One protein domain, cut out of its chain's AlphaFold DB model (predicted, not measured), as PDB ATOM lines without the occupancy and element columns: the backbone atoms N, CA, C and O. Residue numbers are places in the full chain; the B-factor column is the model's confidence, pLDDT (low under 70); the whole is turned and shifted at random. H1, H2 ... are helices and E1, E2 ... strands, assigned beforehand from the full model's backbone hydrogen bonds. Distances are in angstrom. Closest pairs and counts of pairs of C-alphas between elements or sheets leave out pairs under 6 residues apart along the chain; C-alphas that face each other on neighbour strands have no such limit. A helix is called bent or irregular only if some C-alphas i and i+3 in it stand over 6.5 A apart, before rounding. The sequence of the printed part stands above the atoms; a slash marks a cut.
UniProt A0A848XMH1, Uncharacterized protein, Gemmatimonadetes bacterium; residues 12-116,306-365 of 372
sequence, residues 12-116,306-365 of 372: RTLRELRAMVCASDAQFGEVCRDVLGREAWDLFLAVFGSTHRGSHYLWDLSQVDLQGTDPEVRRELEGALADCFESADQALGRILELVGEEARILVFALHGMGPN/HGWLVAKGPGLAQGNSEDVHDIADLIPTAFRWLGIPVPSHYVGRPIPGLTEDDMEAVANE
ATOM      1  N   ARG A  12      14.421 -27.559  15.357       92.00
ATOM      2  CA  ARG A  12      14.501 -26.110  15.549       92.00
ATOM      3  C   ARG A  12      13.227 -25.381  15.112       92.00
ATOM      4  O   ARG A  12      12.756 -24.534  15.862       92.00
ATOM      5  N   THR A  13      12.689 -25.660  13.920       92.12
ATOM      6  CA  THR A  13      11.502 -24.930  13.439       92.12
ATOM      7  C   THR A  13      10.261 -25.256  14.258       92.12
ATOM      8  O   THR A  13       9.459 -24.359  14.496       92.12
ATOM      9  N   LEU A  14      10.130 -26.495  14.738       94.50
ATOM     10  CA  LEU A  14       9.025 -26.892  15.607       94.50
ATOM     11  C   LEU A  14       9.107 -26.257  17.001       94.50
ATOM     12  O   LEU A  14       8.093 -25.780  17.502       94.50
ATOM     13  N   ARG A  15      10.300 -26.155  17.600       95.81
ATOM     14  CA  ARG A  15      10.486 -25.437  18.876       95.81
ATOM     15  C   ARG A  15      10.191 -23.944  18.749       95.81
ATOM     16  O   ARG A  15       9.502 -23.372  19.590       95.81
ATOM     17  N   GLU A  16      10.676 -23.316  17.674       94.31
ATOM     18  CA  GLU A  16      10.362 -21.916  17.356       94.31
ATOM     19  C   GLU A  16       8.846 -21.721  17.163       94.31
ATOM     20  O   GLU A  16       8.300 -20.710  17.605       94.31
ATOM     21  N   LEU A  17       8.157 -22.685  16.539       94.44
ATOM     22  CA  LEU A  17       6.704 -22.663  16.380       94.44
ATOM     23  C   LEU A  17       5.978 -22.787  17.723       94.44
ATOM     24  O   LEU A  17       5.125 -21.951  17.996       94.44
ATOM     25  N   ARG A  18       6.333 -23.771  18.561       96.75
ATOM     26  CA  ARG A  18       5.774 -23.948  19.913       96.75
ATOM     27  C   ARG A  18       5.869 -22.648  20.710       96.75
ATOM     28  O   ARG A  18       4.858 -22.117  21.151       96.75
ATOM     29  N   ALA A  19       7.075 -22.088  20.820       96.94
ATOM     30  CA  ALA A  19       7.301 -20.846  21.557       96.94
ATOM     31  C   ALA A  19       6.478 -19.673  20.996       96.94
ATOM     32  O   ALA A  19       5.941 -18.871  21.756       96.94
ATOM     33  N   MET A  20       6.354 -19.579  19.667       95.38
ATOM     34  CA  MET A  20       5.537 -18.556  19.014       95.38
ATOM     35  C   MET A  20       4.047 -18.721  19.312       95.38
ATOM     36  O   MET A  20       3.379 -17.717  19.539       95.38
ATOM     37  N   VAL A  21       3.528 -19.950  19.279       96.38
ATOM     38  CA  VAL A  21       2.121 -20.251  19.570       96.38
ATOM     39  C   VAL A  21       1.800 -19.864  21.009       96.38
ATOM     40  O   VAL A  21       0.950 -19.001  21.200       96.38
ATOM     41  N   CYS A  22       2.573 -20.349  21.987       97.81
ATOM     42  CA  CYS A  22       2.342 -20.017  23.394       97.81
ATOM     43  C   CYS A  22       2.431 -18.501  23.659       97.81
ATOM     44  O   CYS A  22       1.581 -17.922  24.334       97.81
ATOM     45  N   ALA A  23       3.426 -17.818  23.078       97.38
ATOM     46  CA  ALA A  23       3.543 -16.364  23.204       97.38
ATOM     47  C   ALA A  23       2.364 -15.620  22.549       97.38
ATOM     48  O   ALA A  23       1.908 -14.609  23.082       97.38
ATOM     49  N   SER A  24       1.867 -16.114  21.411       96.62
ATOM     50  CA  SER A  24       0.711 -15.554  20.705       96.62
ATOM     51  C   SER A  24      -0.573 -15.725  21.511       96.62
ATOM     52  O   SER A  24      -1.325 -14.765  21.631       96.62
ATOM     53  N   ASP A  25      -0.807 -16.902  22.095       97.69
ATOM     54  CA  ASP A  25      -1.982 -17.165  22.932       97.69
ATOM     55  C   ASP A  25      -1.967 -16.285  24.186       97.69
ATOM     56  O   ASP A  25      -2.964 -15.634  24.503       97.69
ATOM     57  N   ALA A  26      -0.812 -16.180  24.855       97.62
ATOM     58  CA  ALA A  26      -0.653 -15.306  26.012       97.62
ATOM     59  C   ALA A  26      -0.909 -13.835  25.656       97.62
ATOM     60  O   ALA A  26      -1.715 -13.177  26.313       97.62
ATOM     61  N   GLN A  27      -0.279 -13.333  24.587       97.75
ATOM     62  CA  GLN A  27      -0.482 -11.963  24.117       97.75
ATOM     63  C   GLN A  27      -1.941 -11.707  23.723       97.75
ATOM     64  O   GLN A  27      -2.481 -10.649  24.039       97.75
ATOM     65  N   PHE A  28      -2.578 -12.651  23.029       97.62
ATOM     66  CA  PHE A  28      -3.971 -12.529  22.612       97.62
ATOM     67  C   PHE A  28      -4.919 -12.478  23.814       97.62
ATOM     68  O   PHE A  28      -5.830 -11.652  23.820       97.62
ATOM     69  N   GLY A  29      -4.658 -13.274  24.857       97.69
ATOM     70  CA  GLY A  29      -5.374 -13.202  26.131       97.69
ATOM     71  C   GLY A  29      -5.296 -11.818  26.778       97.69
ATOM     72  O   GLY A  29      -6.327 -11.251  27.132       97.69
ATOM     73  N   GLU A  30      -4.098 -11.229  26.860       97.94
ATOM     74  CA  GLU A  30      -3.922  -9.878  27.420       97.94
ATOM     75  C   GLU A  30      -4.615  -8.798  26.580       97.94
ATOM     76  O   GLU A  30      -5.248  -7.900  27.131       97.94
ATOM     77  N   VAL A  31      -4.561  -8.907  25.248       97.81
ATOM     78  CA  VAL A  31      -5.301  -8.002  24.353       97.81
ATOM     79  C   VAL A  31      -6.806  -8.134  24.578       97.81
ATOM     80  O   VAL A  31      -7.492  -7.122  24.678       97.81
ATOM     81  N   CYS A  32      -7.330  -9.356  24.693       97.88
ATOM     82  CA  CYS A  32      -8.749  -9.568  24.962       97.88
ATOM     83  C   CYS A  32      -9.161  -8.964  26.304       97.88
ATOM     84  O   CYS A  32     -10.184  -8.292  26.361       97.88
ATOM     85  N   ARG A  33      -8.359  -9.140  27.362       97.19
ATOM     86  CA  ARG A  33      -8.624  -8.550  28.684       97.19
ATOM     87  C   ARG A  33      -8.651  -7.029  28.651       97.19
ATOM     88  O   ARG A  33      -9.570  -6.422  29.191       97.19
ATOM     89  N   ASP A  34      -7.656  -6.422  28.011       97.44
ATOM     90  CA  ASP A  34      -7.583  -4.970  27.860       97.44
ATOM     91  C   ASP A  34      -8.791  -4.427  27.085       97.44
ATOM     92  O   ASP A  34      -9.385  -3.440  27.502       97.44
ATOM     93  N   VAL A  35      -9.213  -5.085  26.000       97.06
ATOM     94  CA  VAL A  35     -10.394  -4.653  25.232       97.06
ATOM     95  C   VAL A  35     -11.693  -4.872  26.015       97.06
ATOM     96  O   VAL A  35     -12.528  -3.969  26.073       97.06
ATOM     97  N   LEU A  36     -11.856  -6.034  26.649       95.62
ATOM     98  CA  LEU A  36     -13.055  -6.383  27.412       95.62
ATOM     99  C   LEU A  36     -13.261  -5.448  28.615       95.62
ATOM    100  O   LEU A  36     -14.395  -5.150  28.965       95.62
ATOM    101  N   GLY A  37     -12.181  -4.932  29.211       92.62
ATOM    102  CA  GLY A  37     -12.237  -4.001  30.344       92.62
ATOM    103  C   GLY A  37     -12.530  -2.533  29.996       92.62
ATOM    104  O   GLY A  37     -12.636  -1.718  30.912       92.62
ATOM    105  N   ARG A  38     -12.624  -2.156  28.713       94.75
ATOM    106  CA  ARG A  38     -12.799  -0.746  28.297       94.75
ATOM    107  C   ARG A  38     -14.247  -0.272  28.285       94.75
ATOM    108  O   ARG A  38     -14.486   0.919  28.473       94.75
ATOM    109  N   GLU A  39     -15.188  -1.172  28.038       92.88
ATOM    110  CA  GLU A  39     -16.611  -0.864  27.921       92.88
ATOM    111  C   GLU A  39     -17.469  -2.112  28.155       92.88
ATOM    112  O   GLU A  39     -16.950  -3.220  28.285       92.88
ATOM    113  N   ALA A  40     -18.786  -1.926  28.233       90.56
ATOM    114  CA  ALA A  40     -19.731  -3.035  28.268       90.56
ATOM    115  C   ALA A  40     -19.995  -3.538  26.842       90.56
ATOM    116  O   ALA A  40     -20.181  -2.740  25.926       90.56
ATOM    117  N   TRP A  41     -20.037  -4.859  26.674       94.00
ATOM    118  CA  TRP A  41     -20.213  -5.510  25.379       94.00
ATOM    119  C   TRP A  41     -21.516  -6.303  25.349       94.00
ATOM    120  O   TRP A  41     -21.740  -7.135  26.224       94.00
ATOM    121  N   ASP A  42     -22.323  -6.111  24.303       93.31
ATOM    122  CA  ASP A  42     -23.455  -6.999  24.007       93.31
ATOM    123  C   ASP A  42     -22.964  -8.328  23.403       93.31
ATOM    124  O   ASP A  42     -23.486  -9.397  23.705       93.31
ATOM    125  N   LEU A  43     -21.916  -8.272  22.571       94.81
ATOM    126  CA  LEU A  43     -21.252  -9.430  21.973       94.81
ATOM    127  C   LEU A  43     -19.739  -9.207  21.928       94.81
ATOM    128  O   LEU A  43     -19.264  -8.242  21.330       94.81
ATOM    129  N   PHE A  44     -18.984 -10.155  22.479       95.75
ATOM    130  CA  PHE A  44     -17.529 -10.204  22.369       95.75
ATOM    131  C   PHE A  44     -17.101 -11.518  21.708       95.75
ATOM    132  O   PHE A  44     -17.366 -12.598  22.233       95.75
ATOM    133  N   LEU A  45     -16.438 -11.437  20.550       95.69
ATOM    134  CA  LEU A  45     -15.966 -12.602  19.798       95.69
ATOM    135  C   LEU A  45     -14.436 -12.616  19.741       95.69
ATOM    136  O   LEU A  45     -13.822 -11.759  19.107       95.69
ATOM    137  N   ALA A  46     -13.831 -13.632  20.356       95.50
ATOM    138  CA  ALA A  46     -12.391 -13.863  20.341       95.50
ATOM    139  C   ALA A  46     -12.059 -15.167  19.604       95.50
ATOM    140  O   ALA A  46     -12.680 -16.199  19.844       95.50
ATOM    141  N   VAL A  47     -11.063 -15.131  18.711       95.31
ATOM    142  CA  VAL A  47     -10.675 -16.277  17.871       95.31
ATOM    143  C   VAL A  47      -9.215 -16.650  18.115       95.31
ATOM    144  O   VAL A  47      -8.298 -15.939  17.702       95.31
ATOM    145  N   PHE A  48      -8.996 -17.809  18.735       93.88
ATOM    146  CA  PHE A  48      -7.670 -18.384  18.962       93.88
ATOM    147  C   PHE A  48      -7.160 -19.098  17.703       93.88
ATOM    148  O   PHE A  48      -7.425 -20.275  17.478       93.88
ATOM    149  N   GLY A  49      -6.421 -18.377  16.855       91.88
ATOM    150  CA  GLY A  49      -5.862 -18.934  15.613       91.88
ATOM    151  C   GLY A  49      -4.493 -19.616  15.759       91.88
ATOM    152  O   GLY A  49      -4.053 -20.325  14.856       91.88
ATOM    153  N   SER A  50      -3.776 -19.398  16.863       92.81
ATOM    154  CA  SER A  50      -2.398 -19.885  17.040       92.81
ATOM    155  C   SER A  50      -2.330 -21.403  17.222       92.81
ATOM    156  O   SER A  50      -1.460 -22.051  16.636       92.81
ATOM    157  N   THR A  51      -3.272 -21.980  17.965       93.06
ATOM    158  CA  THR A  51      -3.383 -23.431  18.188       93.06
ATOM    159  C   THR A  51      -3.660 -24.192  16.895       93.06
ATOM    160  O   THR A  51      -3.057 -25.237  16.660       93.06
ATOM    161  N   HIS A  52      -4.483 -23.636  15.999       93.75
ATOM    162  CA  HIS A  52      -4.706 -24.173  14.649       93.75
ATOM    163  C   HIS A  52      -3.387 -24.327  13.881       93.75
ATOM    164  O   HIS A  52      -3.082 -25.392  13.340       93.75
ATOM    165  N   ARG A  53      -2.537 -23.297  13.931       91.44
ATOM    166  CA  ARG A  53      -1.203 -23.340  13.328       91.44
ATOM    167  C   ARG A  53      -0.292 -24.370  14.000       91.44
ATOM    168  O   ARG A  53       0.405 -25.092  13.292       91.44
ATOM    169  N   GLY A  54      -0.269 -24.435  15.333       94.56
ATOM    170  CA  GLY A  54       0.505 -25.439  16.076       94.56
ATOM    171  C   GLY A  54       0.129 -26.861  15.655       94.56
ATOM    172  O   GLY A  54       0.995 -27.647  15.263       94.56
ATOM    173  N   SER A  55      -1.176 -27.134  15.605       95.56
ATOM    174  CA  SER A  55      -1.752 -28.416  15.198       95.56
ATOM    175  C   SER A  55      -1.377 -28.830  13.778       95.56
ATOM    176  O   SER A  55      -1.256 -30.017  13.514       95.56
ATOM    177  N   HIS A  56      -1.117 -27.909  12.849       94.56
ATOM    178  CA  HIS A  56      -0.681 -28.315  11.511       94.56
ATOM    179  C   HIS A  56       0.704 -28.958  11.465       94.56
ATOM    180  O   HIS A  56       0.965 -29.745  10.558       94.56
ATOM    181  N   TYR A  57       1.595 -28.653  12.405       94.69
ATOM    182  CA  TYR A  57       3.006 -29.046  12.315       94.69
ATOM    183  C   TYR A  57       3.488 -29.912  13.482       94.69
ATOM    184  O   TYR A  57       4.438 -30.674  13.313       94.69
ATOM    185  N   LEU A  58       2.847 -29.804  14.648       96.19
ATOM    186  CA  LEU A  58       3.225 -30.524  15.868       96.19
ATOM    187  C   LEU A  58       2.433 -31.825  16.076       96.19
ATOM    188  O   LEU A  58       2.718 -32.542  17.025       96.19
ATOM    189  N   TRP A  59       1.464 -32.138  15.207       95.62
ATOM    190  CA  TRP A  59       0.550 -33.273  15.393       95.62
ATOM    191  C   TRP A  59       1.229 -34.638  15.343       95.62
ATOM    192  O   TRP A  59       0.991 -35.483  16.198       95.62
ATOM    193  N   ASP A  60       2.061 -34.862  14.327       93.62
ATOM    194  CA  ASP A  60       2.761 -36.129  14.140       93.62
ATOM    195  C   ASP A  60       4.254 -35.893  13.877       93.62
ATOM    196  O   ASP A  60       4.685 -35.480  12.794       93.62
ATOM    197  N   LEU A  61       5.061 -36.172  14.901       93.25
ATOM    198  CA  LEU A  61       6.512 -36.021  14.861       93.25
ATOM    199  C   LEU A  61       7.212 -37.063  13.975       93.25
ATOM    200  O   LEU A  61       8.387 -36.875  13.663       93.25
ATOM    201  N   SER A  62       6.517 -38.112  13.508       90.44
ATOM    202  CA  SER A  62       7.065 -39.058  12.519       90.44
ATOM    203  C   SER A  62       7.454 -38.365  11.205       90.44
ATOM    204  O   SER A  62       8.348 -38.815  10.485       90.44
ATOM    205  N   GLN A  63       6.833 -37.215  10.925       90.88
ATOM    206  CA  GLN A  63       7.103 -36.386   9.753       90.88
ATOM    207  C   GLN A  63       8.356 -35.505   9.901       90.88
ATOM    208  O   GLN A  63       8.679 -34.731   8.994       90.88
ATOM    209  N   VAL A  64       9.091 -35.620  11.012       90.88
ATOM    210  CA  VAL A  64      10.318 -34.865  11.296       90.88
ATOM    211  C   VAL A  64      11.489 -35.809  11.548       90.88
ATOM    212  O   VAL A  64      11.346 -36.876  12.133       90.88
ATOM    213  N   ASP A  65      12.685 -35.414  11.095       89.38
ATOM    214  CA  ASP A  65      13.893 -36.152  11.462       89.38
ATOM    215  C   ASP A  65      14.245 -35.909  12.919       89.38
ATOM    216  O   ASP A  65      14.620 -34.792  13.287       89.38
ATOM    217  N   LEU A  66      14.149 -36.957  13.726       89.88
ATOM    218  CA  LEU A  66      14.555 -36.925  15.123       89.88
ATOM    219  C   LEU A  66      15.769 -37.825  15.395       89.88
ATOM    220  O   LEU A  66      16.110 -38.052  16.563       89.88
ATOM    221  N   GLN A  67      16.424 -38.366  14.359       90.38
ATOM    222  CA  GLN A  67      17.641 -39.159  14.546       90.38
ATOM    223  C   GLN A  67      18.766 -38.276  15.097       90.38
ATOM    224  O   GLN A  67      18.998 -37.168  14.620       90.38
ATOM    225  N   GLY A  68      19.442 -38.751  16.148       90.31
ATOM    226  CA  GLY A  68      20.515 -38.001  16.813       90.31
ATOM    227  C   GLY A  68      20.061 -36.725  17.535       90.31
ATOM    228  O   GLY A  68      20.903 -35.924  17.927       90.31
ATOM    229  N   THR A  69      18.750 -36.514  17.705       93.69
ATOM    230  CA  THR A  69      18.225 -35.385  18.483       93.69
ATOM    231  C   THR A  69      18.437 -35.622  19.975       93.69
ATOM    232  O   THR A  69      18.215 -36.730  20.462       93.69
ATOM    233  N   ASP A  70      18.835 -34.565  20.684       95.75
ATOM    234  CA  ASP A  70      18.980 -34.558  22.140       95.75
ATOM    235  C   ASP A  70      17.695 -35.079  22.834       95.75
ATOM    236  O   ASP A  70      16.594 -34.646  22.463       95.75
ATOM    237  N   PRO A  71      17.789 -35.997  23.817       96.44
ATOM    238  CA  PRO A  71      16.624 -36.535  24.524       96.44
ATOM    239  C   PRO A  71      15.722 -35.479  25.177       96.44
ATOM    240  O   PRO A  71      14.508 -35.674  25.243       96.44
ATOM    241  N   GLU A  72      16.281 -34.368  25.655       96.56
ATOM    242  CA  GLU A  72      15.511 -33.266  26.236       96.56
ATOM    243  C   GLU A  72      14.713 -32.528  25.161       96.56
ATOM    244  O   GLU A  72      13.516 -32.301  25.325       96.56
ATOM    245  N   VAL A  73      15.341 -32.254  24.014       96.12
ATOM    246  CA  VAL A  73      14.668 -31.642  22.858       96.12
ATOM    247  C   VAL A  73      13.558 -32.544  22.325       96.12
ATOM    248  O   VAL A  73      12.496 -32.058  21.943       96.12
ATOM    249  N   ARG A  74      13.782 -33.860  22.293       96.12
ATOM    250  CA  ARG A  74      12.748 -34.824  21.905       96.12
ATOM    251  C   ARG A  74      11.541 -34.746  22.840       96.12
ATOM    252  O   ARG A  74      10.428 -34.609  22.347       96.12
ATOM    253  N   ARG A  75      11.767 -34.763  24.157       96.56
ATOM    254  CA  ARG A  75      10.697 -34.662  25.160       96.56
ATOM    255  C   ARG A  75       9.934 -33.339  25.060       96.56
ATOM    256  O   ARG A  75       8.714 -33.333  25.153       96.56
ATOM    257  N   GLU A  76      10.644 -32.230  24.832       97.00
ATOM    258  CA  GLU A  76      10.029 -30.919  24.583       97.00
ATOM    259  C   GLU A  76       9.086 -30.969  23.372       97.00
ATOM    260  O   GLU A  76       7.973 -30.459  23.432       97.00
ATOM    261  N   LEU A  77       9.507 -31.601  22.272       97.19
ATOM    262  CA  LEU A  77       8.682 -31.715  21.070       97.19
ATOM    263  C   LEU A  77       7.483 -32.647  21.259       97.19
ATOM    264  O   LEU A  77       6.415 -32.348  20.735       97.19
ATOM    265  N   GLU A  78       7.640 -33.740  22.005       96.81
ATOM    266  CA  GLU A  78       6.551 -34.670  22.335       96.81
ATOM    267  C   GLU A  78       5.442 -33.987  23.159       96.81
ATOM    268  O   GLU A  78       4.269 -34.290  22.961       96.81
ATOM    269  N   GLY A  79       5.792 -33.022  24.020       97.75
ATOM    270  CA  GLY A  79       4.834 -32.196  24.772       97.75
ATOM    271  C   GLY A  79       4.343 -30.939  24.041       97.75
ATOM    272  O   GLY A  79       3.348 -30.341  24.444       97.75
ATOM    273  N   ALA A  80       4.986 -30.549  22.936       97.88
ATOM    274  CA  ALA A  80       4.810 -29.230  22.330       97.88
ATOM    275  C   ALA A  80       3.374 -28.910  21.897       97.88
ATOM    276  O   ALA A  80       2.960 -27.755  21.979       97.88
ATOM    277  N   LEU A  81       2.621 -29.899  21.406       97.81
ATOM    278  CA  LEU A  81       1.224 -29.680  21.029       97.81
ATOM    279  C   LEU A  81       0.343 -29.455  22.263       97.81
ATOM    280  O   LEU A  81      -0.483 -28.545  22.250       97.81
ATOM    281  N   ALA A  82       0.546 -30.237  23.328       98.19
ATOM    282  CA  ALA A  82      -0.170 -30.063  24.589       98.19
ATOM    283  C   ALA A  82       0.114 -28.678  25.185       98.19
ATOM    284  O   ALA A  82      -0.827 -27.956  25.494       98.19
ATOM    285  N   ASP A  83       1.378 -28.246  25.192       98.31
ATOM    286  CA  ASP A  83       1.767 -26.905  25.646       98.31
ATOM    287  C   ASP A  83       1.031 -25.778  24.895       98.31
ATOM    288  O   ASP A  83       0.703 -24.741  25.471       98.31
ATOM    289  N   CYS A  84       0.770 -25.960  23.594       97.88
ATOM    290  CA  CYS A  84       0.007 -24.990  22.804       97.88
ATOM    291  C   CYS A  84      -1.450 -24.906  23.284       97.88
ATOM    292  O   CYS A  84      -1.976 -23.811  23.462       97.88
ATOM    293  N   PHE A  85      -2.101 -26.050  23.511       97.62
ATOM    294  CA  PHE A  85      -3.478 -26.082  24.007       97.62
ATOM    295  C   PHE A  85      -3.586 -25.595  25.456       97.62
ATOM    296  O   PHE A  85      -4.480 -24.809  25.750       97.62
ATOM    297  N   GLU A  86      -2.654 -25.973  26.332       98.44
ATOM    298  CA  GLU A  86      -2.585 -25.478  27.712       98.44
ATOM    299  C   GLU A  86      -2.381 -23.959  27.756       98.44
ATOM    300  O   GLU A  86      -3.010 -23.263  28.550       98.44
ATOM    301  N   SER A  87      -1.546 -23.409  26.869       98.44
ATOM    302  CA  SER A  87      -1.354 -21.960  26.770       98.44
ATOM    303  C   SER A  87      -2.632 -21.227  26.339       98.44
ATOM    304  O   SER A  87      -2.921 -20.144  26.857       98.44
ATOM    305  N   ALA A  88      -3.396 -21.793  25.401       97.88
ATOM    306  CA  ALA A  88      -4.683 -21.241  24.982       97.88
ATOM    307  C   ALA A  88      -5.750 -21.357  26.082       97.88
ATOM    308  O   ALA A  88      -6.469 -20.389  26.321       97.88
ATOM    309  N   ASP A  89      -5.804 -22.486  26.792       98.12
ATOM    310  CA  ASP A  89      -6.695 -22.700  27.937       98.12
ATOM    311  C   ASP A  89      -6.427 -21.684  29.058       98.12
ATOM    312  O   ASP A  89      -7.334 -20.985  29.509       98.12
ATOM    313  N   GLN A  90      -5.159 -21.479  29.424       98.56
ATOM    314  CA  GLN A  90      -4.773 -20.463  30.405       98.56
ATOM    315  C   GLN A  90      -5.156 -19.045  29.958       98.56
ATOM    316  O   GLN A  90      -5.582 -18.227  30.775       98.56
ATOM    317  N   ALA A  91      -4.981 -18.723  28.674       98.38
ATOM    318  CA  ALA A  91      -5.382 -17.430  28.127       98.38
ATOM    319  C   ALA A  91      -6.907 -17.244  28.155       98.38
ATOM    320  O   ALA A  91      -7.372 -16.170  28.534       98.38
ATOM    321  N   LEU A  92      -7.680 -18.283  27.825       97.94
ATOM    322  CA  LEU A  92      -9.136 -18.287  27.949       97.94
ATOM    323  C   LEU A  92      -9.568 -18.091  29.407       97.94
ATOM    324  O   LEU A  92     -10.378 -17.208  29.674       97.94
ATOM    325  N   GLY A  93      -8.992 -18.840  30.351       97.56
ATOM    326  CA  GLY A  93      -9.282 -18.700  31.781       97.56
ATOM    327  C   GLY A  93      -9.087 -17.264  32.269       97.56
ATOM    328  O   GLY A  93      -9.978 -16.691  32.891       97.56
ATOM    329  N   ARG A  94      -7.976 -16.628  31.872       96.69
ATOM    330  CA  ARG A  94      -7.707 -15.216  32.173       96.69
ATOM    331  C   ARG A  94      -8.721 -14.249  31.549       96.69
ATOM    332  O   ARG A  94      -8.955 -13.192  32.125       96.69
ATOM    333  N   ILE A  95      -9.298 -14.545  30.386       97.00
ATOM    334  CA  ILE A  95     -10.375 -13.722  29.807       97.00
ATOM    335  C   ILE A  95     -11.657 -13.894  30.630       97.00
ATOM    336  O   ILE A  95     -12.309 -12.906  30.966       97.00
ATOM    337  N   LEU A  96     -11.995 -15.136  30.986       96.06
ATOM    338  CA  LEU A  96     -13.222 -15.474  31.709       96.06
ATOM    339  C   LEU A  96     -13.282 -14.883  33.125       96.06
ATOM    340  O   LEU A  96     -14.377 -14.654  33.622       96.06
ATOM    341  N   GLU A  97     -12.143 -14.565  33.747       95.25
ATOM    342  CA  GLU A  97     -12.083 -13.819  35.020       95.25
ATOM    343  C   GLU A  97     -12.771 -12.442  34.970       95.25
ATOM    344  O   GLU A  97     -13.179 -11.926  36.007       95.25
ATOM    345  N   LEU A  98     -12.880 -11.829  33.786       94.38
ATOM    346  CA  LEU A  98     -13.520 -10.520  33.594       94.38
ATOM    347  C   LEU A  98     -14.989 -10.627  33.161       94.38
ATOM    348  O   LEU A  98     -15.673  -9.612  33.042       94.38
ATOM    349  N   VAL A  99     -15.469 -11.840  32.888       93.38
ATOM    350  CA  VAL A  99     -16.819 -12.081  32.386       93.38
ATOM    351  C   VAL A  99     -17.769 -12.257  33.574       93.38
ATOM    352  O   VAL A  99     -17.554 -13.115  34.428       93.38
ATOM    353  N   GLY A 100     -18.817 -11.431  33.637       89.19
ATOM    354  CA  GLY A 100     -19.811 -11.478  34.716       89.19
ATOM    355  C   GLY A 100     -20.633 -12.773  34.732       89.19
ATOM    356  O   GLY A 100     -20.775 -13.440  33.711       89.19
ATOM    357  N   GLU A 101     -21.213 -13.109  35.887       88.00
ATOM    358  CA  GLU A 101     -21.979 -14.355  36.086       88.00
ATOM    359  C   GLU A 101     -23.227 -14.465  35.193       88.00
ATOM    360  O   GLU A 101     -23.616 -15.565  34.808       88.00
ATOM    361  N   GLU A 102     -23.806 -13.326  34.807       89.62
ATOM    362  CA  GLU A 102     -24.985 -13.247  33.933       89.62
ATOM    363  C   GLU A 102     -24.651 -13.388  32.439       89.62
ATOM    364  O   GLU A 102     -25.546 -13.514  31.603       89.62
ATOM    365  N   ALA A 103     -23.367 -13.353  32.068       93.81
ATOM    366  CA  ALA A 103     -22.970 -13.470  30.675       93.81
ATOM    367  C   ALA A 103     -23.117 -14.915  30.182       93.81
ATOM    368  O   ALA A 103     -22.750 -15.882  30.855       93.81
ATOM    369  N   ARG A 104     -23.602 -15.055  28.947       94.12
ATOM    370  CA  ARG A 104     -23.631 -16.337  28.246       94.12
ATOM    371  C   ARG A 104     -22.369 -16.498  27.404       94.12
ATOM    372  O   ARG A 104     -21.961 -15.587  26.690       94.12
ATOM    373  N   ILE A 105     -21.752 -17.666  27.489       95.81
ATOM    374  CA  ILE A 105     -20.447 -17.989  26.920       95.81
ATOM    375  C   ILE A 105     -20.614 -19.199  26.003       95.81
ATOM    376  O   ILE A 105     -21.144 -20.228  26.423       95.81
ATOM    377  N   LEU A 106     -20.113 -19.084  24.773       95.62
ATOM    378  CA  LEU A 106     -19.885 -20.209  23.866       95.62
ATOM    379  C   LEU A 106     -18.382 -20.324  23.622       95.62
ATOM    380  O   LEU A 106     -17.747 -19.364  23.185       95.62
ATOM    381  N   VAL A 107     -17.822 -21.502  23.869       96.38
ATOM    382  CA  VAL A 107     -16.454 -21.859  23.485       96.38
ATOM    383  C   VAL A 107     -16.557 -23.026  22.523       96.38
ATOM    384  O   VAL A 107     -17.161 -24.039  22.855       96.38
ATOM    385  N   PHE A 108     -16.012 -22.890  21.321       95.44
ATOM    386  CA  PHE A 108     -16.170 -23.919  20.302       95.44
ATOM    387  C   PHE A 108     -14.994 -23.987  19.340       95.44
ATOM    388  O   PHE A 108     -14.263 -23.016  19.138       95.44
ATOM    389  N   ALA A 109     -14.878 -25.138  18.690       94.88
ATOM    390  CA  ALA A 109     -14.088 -25.334  17.489       94.88
ATOM    391  C   ALA A 109     -15.028 -25.700  16.336       94.88
ATOM    392  O   ALA A 109     -15.892 -26.557  16.487       94.88
ATOM    393  N   LEU A 110     -14.852 -25.051  15.185       91.94
ATOM    394  CA  LEU A 110     -15.688 -25.253  13.992       91.94
ATOM    395  C   LEU A 110     -15.403 -26.571  13.260       91.94
ATOM    396  O   LEU A 110     -16.220 -27.057  12.490       91.94
ATOM    397  N   HIS A 111     -14.215 -27.111  13.484       92.56
ATOM    398  CA  HIS A 111     -13.705 -28.352  12.932       92.56
ATOM    399  C   HIS A 111     -12.644 -28.874  13.900       92.56
ATOM    400  O   HIS A 111     -12.102 -28.118  14.719       92.56
ATOM    401  N   GLY A 112     -12.308 -30.149  13.787       92.88
ATOM    402  CA  GLY A 112     -11.247 -30.739  14.583       92.88
ATOM    403  C   GLY A 112      -9.897 -30.622  13.889       92.88
ATOM    404  O   GLY A 112      -9.741 -29.972  12.849       92.88
ATOM    405  N   MET A 113      -8.906 -31.257  14.503       94.00
ATOM    406  CA  MET A 113      -7.577 -31.470  13.947       94.00
ATOM    407  C   MET A 113      -7.204 -32.939  14.159       94.00
ATOM    408  O   MET A 113      -7.632 -33.563  15.128       94.00
ATOM    409  N   GLY A 114      -6.437 -33.494  13.230       93.56
ATOM    410  CA  GLY A 114      -6.084 -34.905  13.157       93.56
ATOM    411  C   GLY A 114      -4.807 -35.125  12.343       93.56
ATOM    412  O   GLY A 114      -4.242 -34.168  11.812       93.56
ATOM    413  N   PRO A 115      -4.331 -36.375  12.207       92.75
ATOM    414  CA  PRO A 115      -3.165 -36.676  11.383       92.75
ATOM    415  C   PRO A 115      -3.400 -36.309   9.912       92.75
ATOM    416  O   PRO A 115      -4.421 -36.667   9.325       92.75
ATOM    417  N   ASN A 116      -2.432 -35.645   9.280       92.62
ATOM    418  CA  ASN A 116      -2.496 -35.363   7.850       92.62
ATOM    419  C   ASN A 116      -2.248 -36.645   7.040       92.62
ATOM    420  O   ASN A 116      -1.244 -37.329   7.233       92.62
ATOM    421  N   HIS A 306     -15.379 -32.933  12.418       90.69
ATOM    422  CA  HIS A 306     -16.115 -32.658  13.651       90.69
ATOM    423  C   HIS A 306     -15.372 -31.692  14.566       90.69
ATOM    424  O   HIS A 306     -14.220 -31.924  14.934       90.69
ATOM    425  N   GLY A 307     -16.066 -30.621  14.943       93.12
ATOM    426  CA  GLY A 307     -15.671 -29.698  15.999       93.12
ATOM    427  C   GLY A 307     -16.231 -30.083  17.371       93.12
ATOM    428  O   GLY A 307     -16.644 -31.218  17.598       93.12
ATOM    429  N   TRP A 308     -16.256 -29.119  18.287       94.31
ATOM    430  CA  TRP A 308     -16.863 -29.262  19.613       94.31
ATOM    431  C   TRP A 308     -17.422 -27.924  20.089       94.31
ATOM    432  O   TRP A 308     -16.993 -26.868  19.621       94.31
ATOM    433  N   LEU A 309     -18.356 -27.971  21.036       95.19
ATOM    434  CA  LEU A 309     -18.992 -26.805  21.640       95.19
ATOM    435  C   LEU A 309     -19.126 -27.009  23.152       95.19
ATOM    436  O   LEU A 309     -19.532 -28.071  23.611       95.19
ATOM    437  N   VAL A 310     -18.825 -25.961  23.910       95.44
ATOM    438  CA  VAL A 310     -19.115 -25.817  25.334       95.44
ATOM    439  C   VAL A 310     -19.909 -24.529  25.512       95.44
ATOM    440  O   VAL A 310     -19.491 -23.467  25.049       95.44
ATOM    441  N   ALA A 311     -21.044 -24.617  26.197       94.88
ATOM    442  CA  ALA A 311     -21.885 -23.475  26.526       94.88
ATOM    443  C   ALA A 311     -21.976 -23.298  28.048       94.88
ATOM    444  O   ALA A 311     -22.041 -24.275  28.793       94.88
ATOM    445  N   LYS A 312     -21.987 -22.048  28.517       93.44
ATOM    446  CA  LYS A 312     -22.179 -21.687  29.930       93.44
ATOM    447  C   LYS A 312     -23.009 -20.412  30.027       93.44
ATOM    448  O   LYS A 312     -22.769 -19.476  29.278       93.44
ATOM    449  N   GLY A 313     -23.942 -20.347  30.968       91.38
ATOM    450  CA  GLY A 313     -24.716 -19.137  31.237       91.38
ATOM    451  C   GLY A 313     -25.990 -19.427  32.031       91.38
ATOM    452  O   GLY A 313     -26.282 -20.597  32.302       91.38
ATOM    453  N   PRO A 314     -26.752 -18.385  32.400       88.50
ATOM    454  CA  PRO A 314     -27.988 -18.533  33.159       88.50
ATOM    455  C   PRO A 314     -28.987 -19.480  32.485       88.50
ATOM    456  O   PRO A 314     -29.244 -19.369  31.286       88.50
ATOM    457  N   GLY A 315     -29.549 -20.389  33.284       86.06
ATOM    458  CA  GLY A 315     -30.577 -21.354  32.883       86.06
ATOM    459  C   GLY A 315     -30.071 -22.616  32.169       86.06
ATOM    460  O   GLY A 315     -30.838 -23.567  32.032       86.06
ATOM    461  N   LEU A 316     -28.794 -22.682  31.777       89.69
ATOM    462  CA  LEU A 316     -28.232 -23.888  31.166       89.69
ATOM    463  C   LEU A 316     -27.965 -24.965  32.225       89.69
ATOM    464  O   LEU A 316     -27.305 -24.718  33.238       89.69
ATOM    465  N   ALA A 317     -28.450 -26.180  31.973       86.62
ATOM    466  CA  ALA A 317     -28.148 -27.332  32.812       86.62
ATOM    467  C   ALA A 317     -26.698 -27.794  32.598       86.62
ATOM    468  O   ALA A 317     -26.203 -27.847  31.473       86.62
ATOM    469  N   GLN A 318     -26.021 -28.174  33.682       90.50
ATOM    470  CA  GLN A 318     -24.708 -28.801  33.584       90.50
ATOM    471  C   GLN A 318     -24.852 -30.235  33.059       90.50
ATOM    472  O   GLN A 318     -25.606 -31.031  33.617       90.50
ATOM    473  N   GLY A 319     -24.071 -30.584  32.041       91.00
ATOM    474  CA  GLY A 319     -24.033 -31.935  31.498       91.00
ATOM    475  C   GLY A 319     -23.228 -32.014  30.209       91.00
ATOM    476  O   GLY A 319     -22.769 -31.003  29.684       91.00
ATOM    477  N   ASN A 320     -23.072 -33.238  29.716       91.75
ATOM    478  CA  ASN A 320     -22.561 -33.496  28.377       91.75
ATOM    479  C   ASN A 320     -23.751 -33.710  27.438       91.75
ATOM    480  O   ASN A 320     -24.764 -34.269  27.861       91.75
ATOM    481  N   SER A 321     -23.603 -33.316  26.177       88.50
ATOM    482  CA  SER A 321     -24.509 -33.716  25.102       88.50
ATOM    483  C   SER A 321     -23.749 -34.582  24.100       88.50
ATOM    484  O   SER A 321     -22.569 -34.342  23.835       88.50
ATOM    485  N   GLU A 322     -24.426 -35.603  23.578       88.38
ATOM    486  CA  GLU A 322     -23.961 -36.403  22.439       88.38
ATOM    487  C   GLU A 322     -24.573 -35.912  21.115       88.38
ATOM    488  O   GLU A 322     -24.296 -36.477  20.055       88.38
ATOM    489  N   ASP A 323     -25.400 -34.863  21.165       90.69
ATOM    490  CA  ASP A 323     -26.065 -34.310  19.994       90.69
ATOM    491  C   ASP A 323     -25.061 -33.638  19.054       90.69
ATOM    492  O   ASP A 323     -24.110 -32.964  19.461       90.69
ATOM    493  N   VAL A 324     -25.305 -33.807  17.756       92.19
ATOM    494  CA  VAL A 324     -24.513 -33.199  16.690       92.19
ATOM    495  C   VAL A 324     -25.370 -32.161  15.981       92.19
ATOM    496  O   VAL A 324     -26.466 -32.462  15.508       92.19
ATOM    497  N   HIS A 325     -24.840 -30.946  15.883       93.12
ATOM    498  CA  HIS A 325     -25.493 -29.805  15.246       93.12
ATOM    499  C   HIS A 325     -24.671 -29.293  14.066       93.12
ATOM    500  O   HIS A 325     -23.464 -29.541  13.979       93.12
ATOM    501  N   ASP A 326     -25.323 -28.571  13.158       92.88
ATOM    502  CA  ASP A 326     -24.626 -27.932  12.049       92.88
ATOM    503  C   ASP A 326     -23.880 -26.693  12.562       92.88
ATOM    504  O   ASP A 326     -24.361 -25.948  13.415       92.88
ATOM    505  N   ILE A 327     -22.703 -26.417  12.008       92.75
ATOM    506  CA  ILE A 327     -21.964 -25.179  12.274       92.75
ATOM    507  C   ILE A 327     -22.816 -23.919  12.035       92.75
ATOM    508  O   ILE A 327     -22.655 -22.909  12.726       92.75
ATOM    509  N   ALA A 328     -23.734 -23.975  11.069       92.69
ATOM    510  CA  ALA A 328     -24.653 -22.900  10.740       92.69
ATOM    511  C   ALA A 328     -25.625 -22.570  11.884       92.69
ATOM    512  O   ALA A 328     -26.158 -21.459  11.901       92.69
ATOM    513  N   ASP A 329     -25.827 -23.480  12.841       94.19
ATOM    514  CA  ASP A 329     -26.751 -23.329  13.971       94.19
ATOM    515  C   ASP A 329     -26.194 -22.399  15.071       94.19
ATOM    516  O   ASP A 329     -26.951 -21.791  15.838       94.19
ATOM    517  N   LEU A 330     -24.871 -22.187  15.111       93.31
ATOM    518  CA  LEU A 330     -24.221 -21.293  16.081       93.31
ATOM    519  C   LEU A 330     -24.702 -19.842  15.952       93.31
ATOM    520  O   LEU A 330     -24.941 -19.172  16.959       93.31
ATOM    521  N   ILE A 331     -24.861 -19.345  14.720       92.38
ATOM    522  CA  ILE A 331     -25.230 -17.943  14.490       92.38
ATOM    523  C   ILE A 331     -26.668 -17.672  14.965       92.38
ATOM    524  O   ILE A 331     -26.839 -16.795  15.811       92.38
ATOM    525  N   PRO A 332     -27.702 -18.413  14.526       93.31
ATOM    526  CA  PRO A 332     -29.056 -18.261  15.058       93.31
ATOM    527  C   PRO A 332     -29.140 -18.394  16.584       93.31
ATOM    528  O   PRO A 332     -29.911 -17.667  17.206       93.31
ATOM    529  N   THR A 333     -28.331 -19.269  17.192       93.00
ATOM    530  CA  THR A 333     -28.244 -19.409  18.657       93.00
ATOM    531  C   THR A 333     -27.767 -18.112  19.315       93.00
ATOM    532  O   THR A 333     -28.421 -17.606  20.225       93.00
ATOM    533  N   ALA A 334     -26.690 -17.511  18.802       92.38
ATOM    534  CA  ALA A 334     -26.186 -16.232  19.301       92.38
ATOM    535  C   ALA A 334     -27.197 -15.084  19.111       92.38
ATOM    536  O   ALA A 334     -27.382 -14.271  20.012       92.38
ATOM    537  N   PHE A 335     -27.902 -15.036  17.975       92.56
ATOM    538  CA  PHE A 335     -28.960 -14.042  17.735       92.56
ATOM    539  C   PHE A 335     -30.080 -14.137  18.778       92.56
ATOM    540  O   PHE A 335     -30.532 -13.113  19.289       92.56
ATOM    541  N   ARG A 336     -30.494 -15.362  19.136       90.62
ATOM    542  CA  ARG A 336     -31.491 -15.580  20.191       90.62
ATOM    543  C   ARG A 336     -31.011 -15.074  21.547       90.62
ATOM    544  O   ARG A 336     -31.769 -14.386  22.216       90.62
ATOM    545  N   TRP A 337     -29.760 -15.338  21.924       91.69
ATOM    546  CA  TRP A 337     -29.191 -14.831  23.182       91.69
ATOM    547  C   TRP A 337     -29.112 -13.309  23.254       91.69
ATOM    548  O   TRP A 337     -29.243 -12.748  24.336       91.69
ATOM    549  N   LEU A 338     -28.919 -12.660  22.107       91.44
ATOM    550  CA  LEU A 338     -28.890 -11.205  21.970       91.44
ATOM    551  C   LEU A 338     -30.294 -10.577  21.880       91.44
ATOM    552  O   LEU A 338     -30.408  -9.360  21.763       91.44
ATOM    553  N   GLY A 339     -31.365 -11.380  21.883       90.50
ATOM    554  CA  GLY A 339     -32.740 -10.890  21.750       90.50
ATOM    555  C   GLY A 339     -33.047 -10.260  20.387       90.50
ATOM    556  O   GLY A 339     -33.985  -9.471  20.271       90.50
ATOM    557  N   ILE A 340     -32.269 -10.586  19.347       91.56
ATOM    558  CA  ILE A 340     -32.439 -10.037  17.997       91.56
ATOM    559  C   ILE A 340     -33.038 -11.077  17.038       91.56
ATOM    560  O   ILE A 340     -32.719 -12.267  17.112       91.56
ATOM    561  N   PRO A 341     -33.909 -10.657  16.101       90.25
ATOM    562  CA  PRO A 341     -34.528 -11.577  15.156       90.25
ATOM    563  C   PRO A 341     -33.487 -12.151  14.189       90.25
ATOM    564  O   PRO A 341     -32.675 -11.418  13.626       90.25
ATOM    565  N   VAL A 342     -33.549 -13.466  13.955       90.19
ATOM    566  CA  VAL A 342     -32.692 -14.151  12.977       90.19
ATOM    567  C   VAL A 342     -33.127 -13.748  11.562       90.19
ATOM    568  O   VAL A 342     -34.285 -13.979  11.196       90.19
ATOM    569  N   PRO A 343     -32.244 -13.162  10.734       89.06
ATOM    570  CA  PRO A 343     -32.586 -12.830   9.359       89.06
ATOM    571  C   PRO A 343     -32.927 -14.085   8.550       89.06
ATOM    572  O   PRO A 343     -32.227 -15.092   8.627       89.06
ATOM    573  N   SER A 344     -33.948 -14.003   7.697       87.12
ATOM    574  CA  SER A 344     -34.482 -15.152   6.944       87.12
ATOM    575  C   SER A 344     -33.514 -15.791   5.940       87.12
ATOM    576  O   SER A 344     -33.836 -16.823   5.361       87.12
ATOM    577  N   HIS A 345     -32.363 -15.164   5.677       84.25
ATOM    578  CA  HIS A 345     -31.329 -15.696   4.787       84.25
ATOM    579  C   HIS A 345     -30.306 -16.590   5.508       84.25
ATOM    580  O   HIS A 345     -29.474 -17.200   4.839       84.25
ATOM    581  N   TYR A 346     -30.343 -16.676   6.843       85.44
ATOM    582  CA  TYR A 346     -29.574 -17.677   7.582       85.44
ATOM    583  C   TYR A 346     -30.277 -19.033   7.509       85.44
ATOM    584  O   TYR A 346     -31.479 -19.133   7.741       85.44
ATOM    585  N   VAL A 347     -29.514 -20.070   7.165       85.62
ATOM    586  CA  VAL A 347     -30.036 -21.427   6.923       85.62
ATOM    587  C   VAL A 347     -30.057 -22.312   8.170       85.62
ATOM    588  O   VAL A 347     -30.836 -23.262   8.219       85.62
ATOM    589  N   GLY A 348     -29.214 -22.003   9.160       90.81
ATOM    590  CA  GLY A 348     -29.167 -22.727  10.425       90.81
ATOM    591  C   GLY A 348     -30.379 -22.443  11.305       90.81
ATOM    592  O   GLY A 348     -31.168 -21.525  11.058       90.81
ATOM    593  N   ARG A 349     -30.506 -23.212  12.378       91.69
ATOM    594  CA  ARG A 349     -31.545 -23.061  13.400       91.69
ATOM    595  C   ARG A 349     -30.892 -22.890  14.768       91.69
ATOM    596  O   ARG A 349     -29.772 -23.340  14.951       91.69
ATOM    597  N   PRO A 350     -31.542 -22.225  15.735       92.12
ATOM    598  CA  PRO A 350     -30.999 -22.187  17.085       92.12
ATOM    599  C   PRO A 350     -30.835 -23.608  17.639       92.12
ATOM    600  O   PRO A 350     -31.712 -24.449  17.432       92.12
ATOM    601  N   ILE A 351     -29.713 -23.859  18.311       92.81
ATOM    602  CA  ILE A 351     -29.383 -25.159  18.895       92.81
ATOM    603  C   ILE A 351     -30.366 -25.435  20.045       92.81
ATOM    604  O   ILE A 351     -30.411 -24.641  20.994       92.81
ATOM    605  N   PRO A 352     -31.140 -26.535  19.983       87.31
ATOM    606  CA  PRO A 352     -32.056 -26.909  21.054       87.31
ATOM    607  C   PRO A 352     -31.336 -27.072  22.395       87.31
ATOM    608  O   PRO A 352     -30.217 -27.573  22.457       87.31
ATOM    609  N   GLY A 353     -31.975 -26.636  23.477       85.06
ATOM    610  CA  GLY A 353     -31.423 -26.717  24.833       85.06
ATOM    611  C   GLY A 353     -30.405 -25.624  25.164       85.06
ATOM    612  O   GLY A 353     -30.010 -25.496  26.323       85.06
ATOM    613  N   LEU A 354     -30.018 -24.797  24.186       88.38
ATOM    614  CA  LEU A 354     -29.243 -23.582  24.423       88.38
ATOM    615  C   LEU A 354     -30.107 -22.316  24.420       88.38
ATOM    616  O   LEU A 354     -29.570 -21.254  24.702       88.38
ATOM    617  N   THR A 355     -31.412 -22.369  24.126       77.56
ATOM    618  CA  THR A 355     -32.262 -21.164  24.014       77.56
ATOM    619  C   THR A 355     -33.331 -21.045  25.102       77.56
ATOM    620  O   THR A 355     -33.785 -22.045  25.644       77.56
ATOM    621  N   GLU A 356     -33.742 -19.810  25.422       65.25
ATOM    622  CA  GLU A 356     -34.722 -19.497  26.483       65.25
ATOM    623  C   GLU A 356     -36.080 -20.195  26.290       65.25
ATOM    624  O   GLU A 356     -36.654 -20.661  27.274       65.25
ATOM    625  N   ASP A 357     -36.531 -20.360  25.039       58.19
ATOM    626  CA  ASP A 357     -37.767 -21.082  24.685       58.19
ATOM    627  C   ASP A 357     -37.720 -22.557  25.165       58.19
ATOM    628  O   ASP A 357     -38.740 -23.125  25.561       58.19
ATOM    629  N   ASP A 358     -36.526 -23.165  25.208       53.91
ATOM    630  CA  ASP A 358     -36.301 -24.521  25.729       53.91
ATOM    631  C   ASP A 358     -36.136 -24.537  27.261       53.91
ATOM    632  O   ASP A 358     -36.488 -25.513  27.925       53.91
ATOM    633  N   MET A 359     -35.635 -23.445  27.852       52.41
ATOM    634  CA  MET A 359     -35.436 -23.333  29.303       52.41
ATOM    635  C   MET A 359     -36.763 -23.177  30.062       52.41
ATOM    636  O   MET A 359     -36.904 -23.714  31.165       52.41
ATOM    637  N   GLU A 360     -37.769 -22.529  29.462       46.56
ATOM    638  CA  GLU A 360     -39.143 -22.518  29.992       46.56
ATOM    639  C   GLU A 360     -39.840 -23.884  29.843       46.56
ATOM    640  O   GLU A 360     -40.585 -24.301  30.736       46.56
ATOM    641  N   ALA A 361     -39.580 -24.626  28.760       45.50
ATOM    642  CA  ALA A 361     -40.148 -25.960  28.540       45.50
ATOM    643  C   ALA A 361     -39.613 -26.997  29.548       45.50
ATOM    644  O   ALA A 361     -40.402 -27.715  30.170       45.50
ATOM    645  N   VAL A 362     -38.298 -27.009  29.803       48.66
ATOM    646  CA  VAL A 362     -37.662 -27.885  30.808       48.66
ATOM    647  C   VAL A 362     -38.129 -27.547  32.232       48.66
ATOM    648  O   VAL A 362     -38.379 -28.449  33.039       48.66
ATOM    649  N   ALA A 363     -38.320 -26.262  32.554       45.84
ATOM    650  CA  ALA A 363     -38.864 -25.840  33.847       45.84
ATOM    651  C   ALA A 363     -40.320 -26.307  34.056       45.84
ATOM    652  O   ALA A 363     -40.692 -26.718  35.162       45.84
ATOM    653  N   ASN A 364     -41.134 -26.300  32.997       44.59
ATOM    654  CA  ASN A 364     -42.522 -26.761  33.039       44.59
ATOM    655  C   ASN A 364     -42.642 -28.294  33.155       44.59
ATOM    656  O   ASN A 364     -43.485 -28.783  33.913       44.59
ATOM    657  N   GLU A 365     -41.774 -29.069  32.496       50.94
ATOM    658  CA  GLU A 365     -41.749 -30.533  32.637       50.94
ATOM    659  C   GLU A 365     -41.291 -30.973  34.036       50.94
ATOM    660  O   GLU A 365     -41.958 -31.797  34.675       50.94
TER     661      GLU A 365
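Overview. This is residues 12 to 116 and 306 to 365 of the 372 residues of an uncharacterized protein of Gemmatimonadetes bacterium (UniProt A0A848XMH1). Two long helical pieces, H1 and H3b, run side by side with short H2 packed along both; beyond them a two-stranded ribbon, E1 and E3, has H4 near it and H5 at the far tip. The printed part has 165 residues, with five named helices and three named strands in the order H1 H2 H3 E1 E2 E3 H4 H5. The sheet E1 - E3 is antiparallel and the class is mostly helix. The whole is loose, radius of gyration of the C-alphas 19.4 A, and elongated, spanning 65 by 36 by 32 A.

Along the chain. Find C-alpha 12 at (14.501, -26.110, 15.549); from there H1 runs 35.9 A to residue 36. H2 is residues 50 to 58. H3, residues 71 to 96, was assigned as one helix by its hydrogen bonds but is bent, C-alphas 78 and 81 being 7.4 A apart; its arms are H3a, 71 to 78, and H3b, 81 to 96, 22.9 A long. Next come E1, 105 to 109, E2, 112 to 115, E3, 308 to 312, H4, 327 to 337, and H5, 356 to 365, ending at (-41.749, -30.533, 32.637).

Arrangement. H1 and H3b touch, closest at the C-alphas of Gly 29 and Ala 91, 4.7 A, at a shallow tilt of 7 degrees, the same way. H1 and H2 form a helical hairpin, closest at C-alphas 21 and 50, 5.2 A. Look across E1 and E3: N 105 and O 312 are 2.7 A apart, within hydrogen-bond range. E1 runs on into E2 at 26 degrees; E2 pairs with no named strand. H4 and E1 are near each other, with 7 pairs of C-alphas within 10 A. H4 and H5 are close but not clearly touching, about perpendicular at 81 degrees. Every O i to N i+4 pair is within range in H1, H3a and H3b, against 4 of 5 in H2, 5 of 7 in H4 and 5 of 6 in H5.

Size, cuts and confidence. The farthest C-alphas, Gly 68 and Asn 364, are 66.1 A apart. Residues 117 to 305 are cut out; C-alphas 116 and 306 are 15.0 A apart. The links H1 to H2, H2 to H3, E3 to H4 and H4 to H5 are long. Residues 356 to 365 have pLDDT under 70.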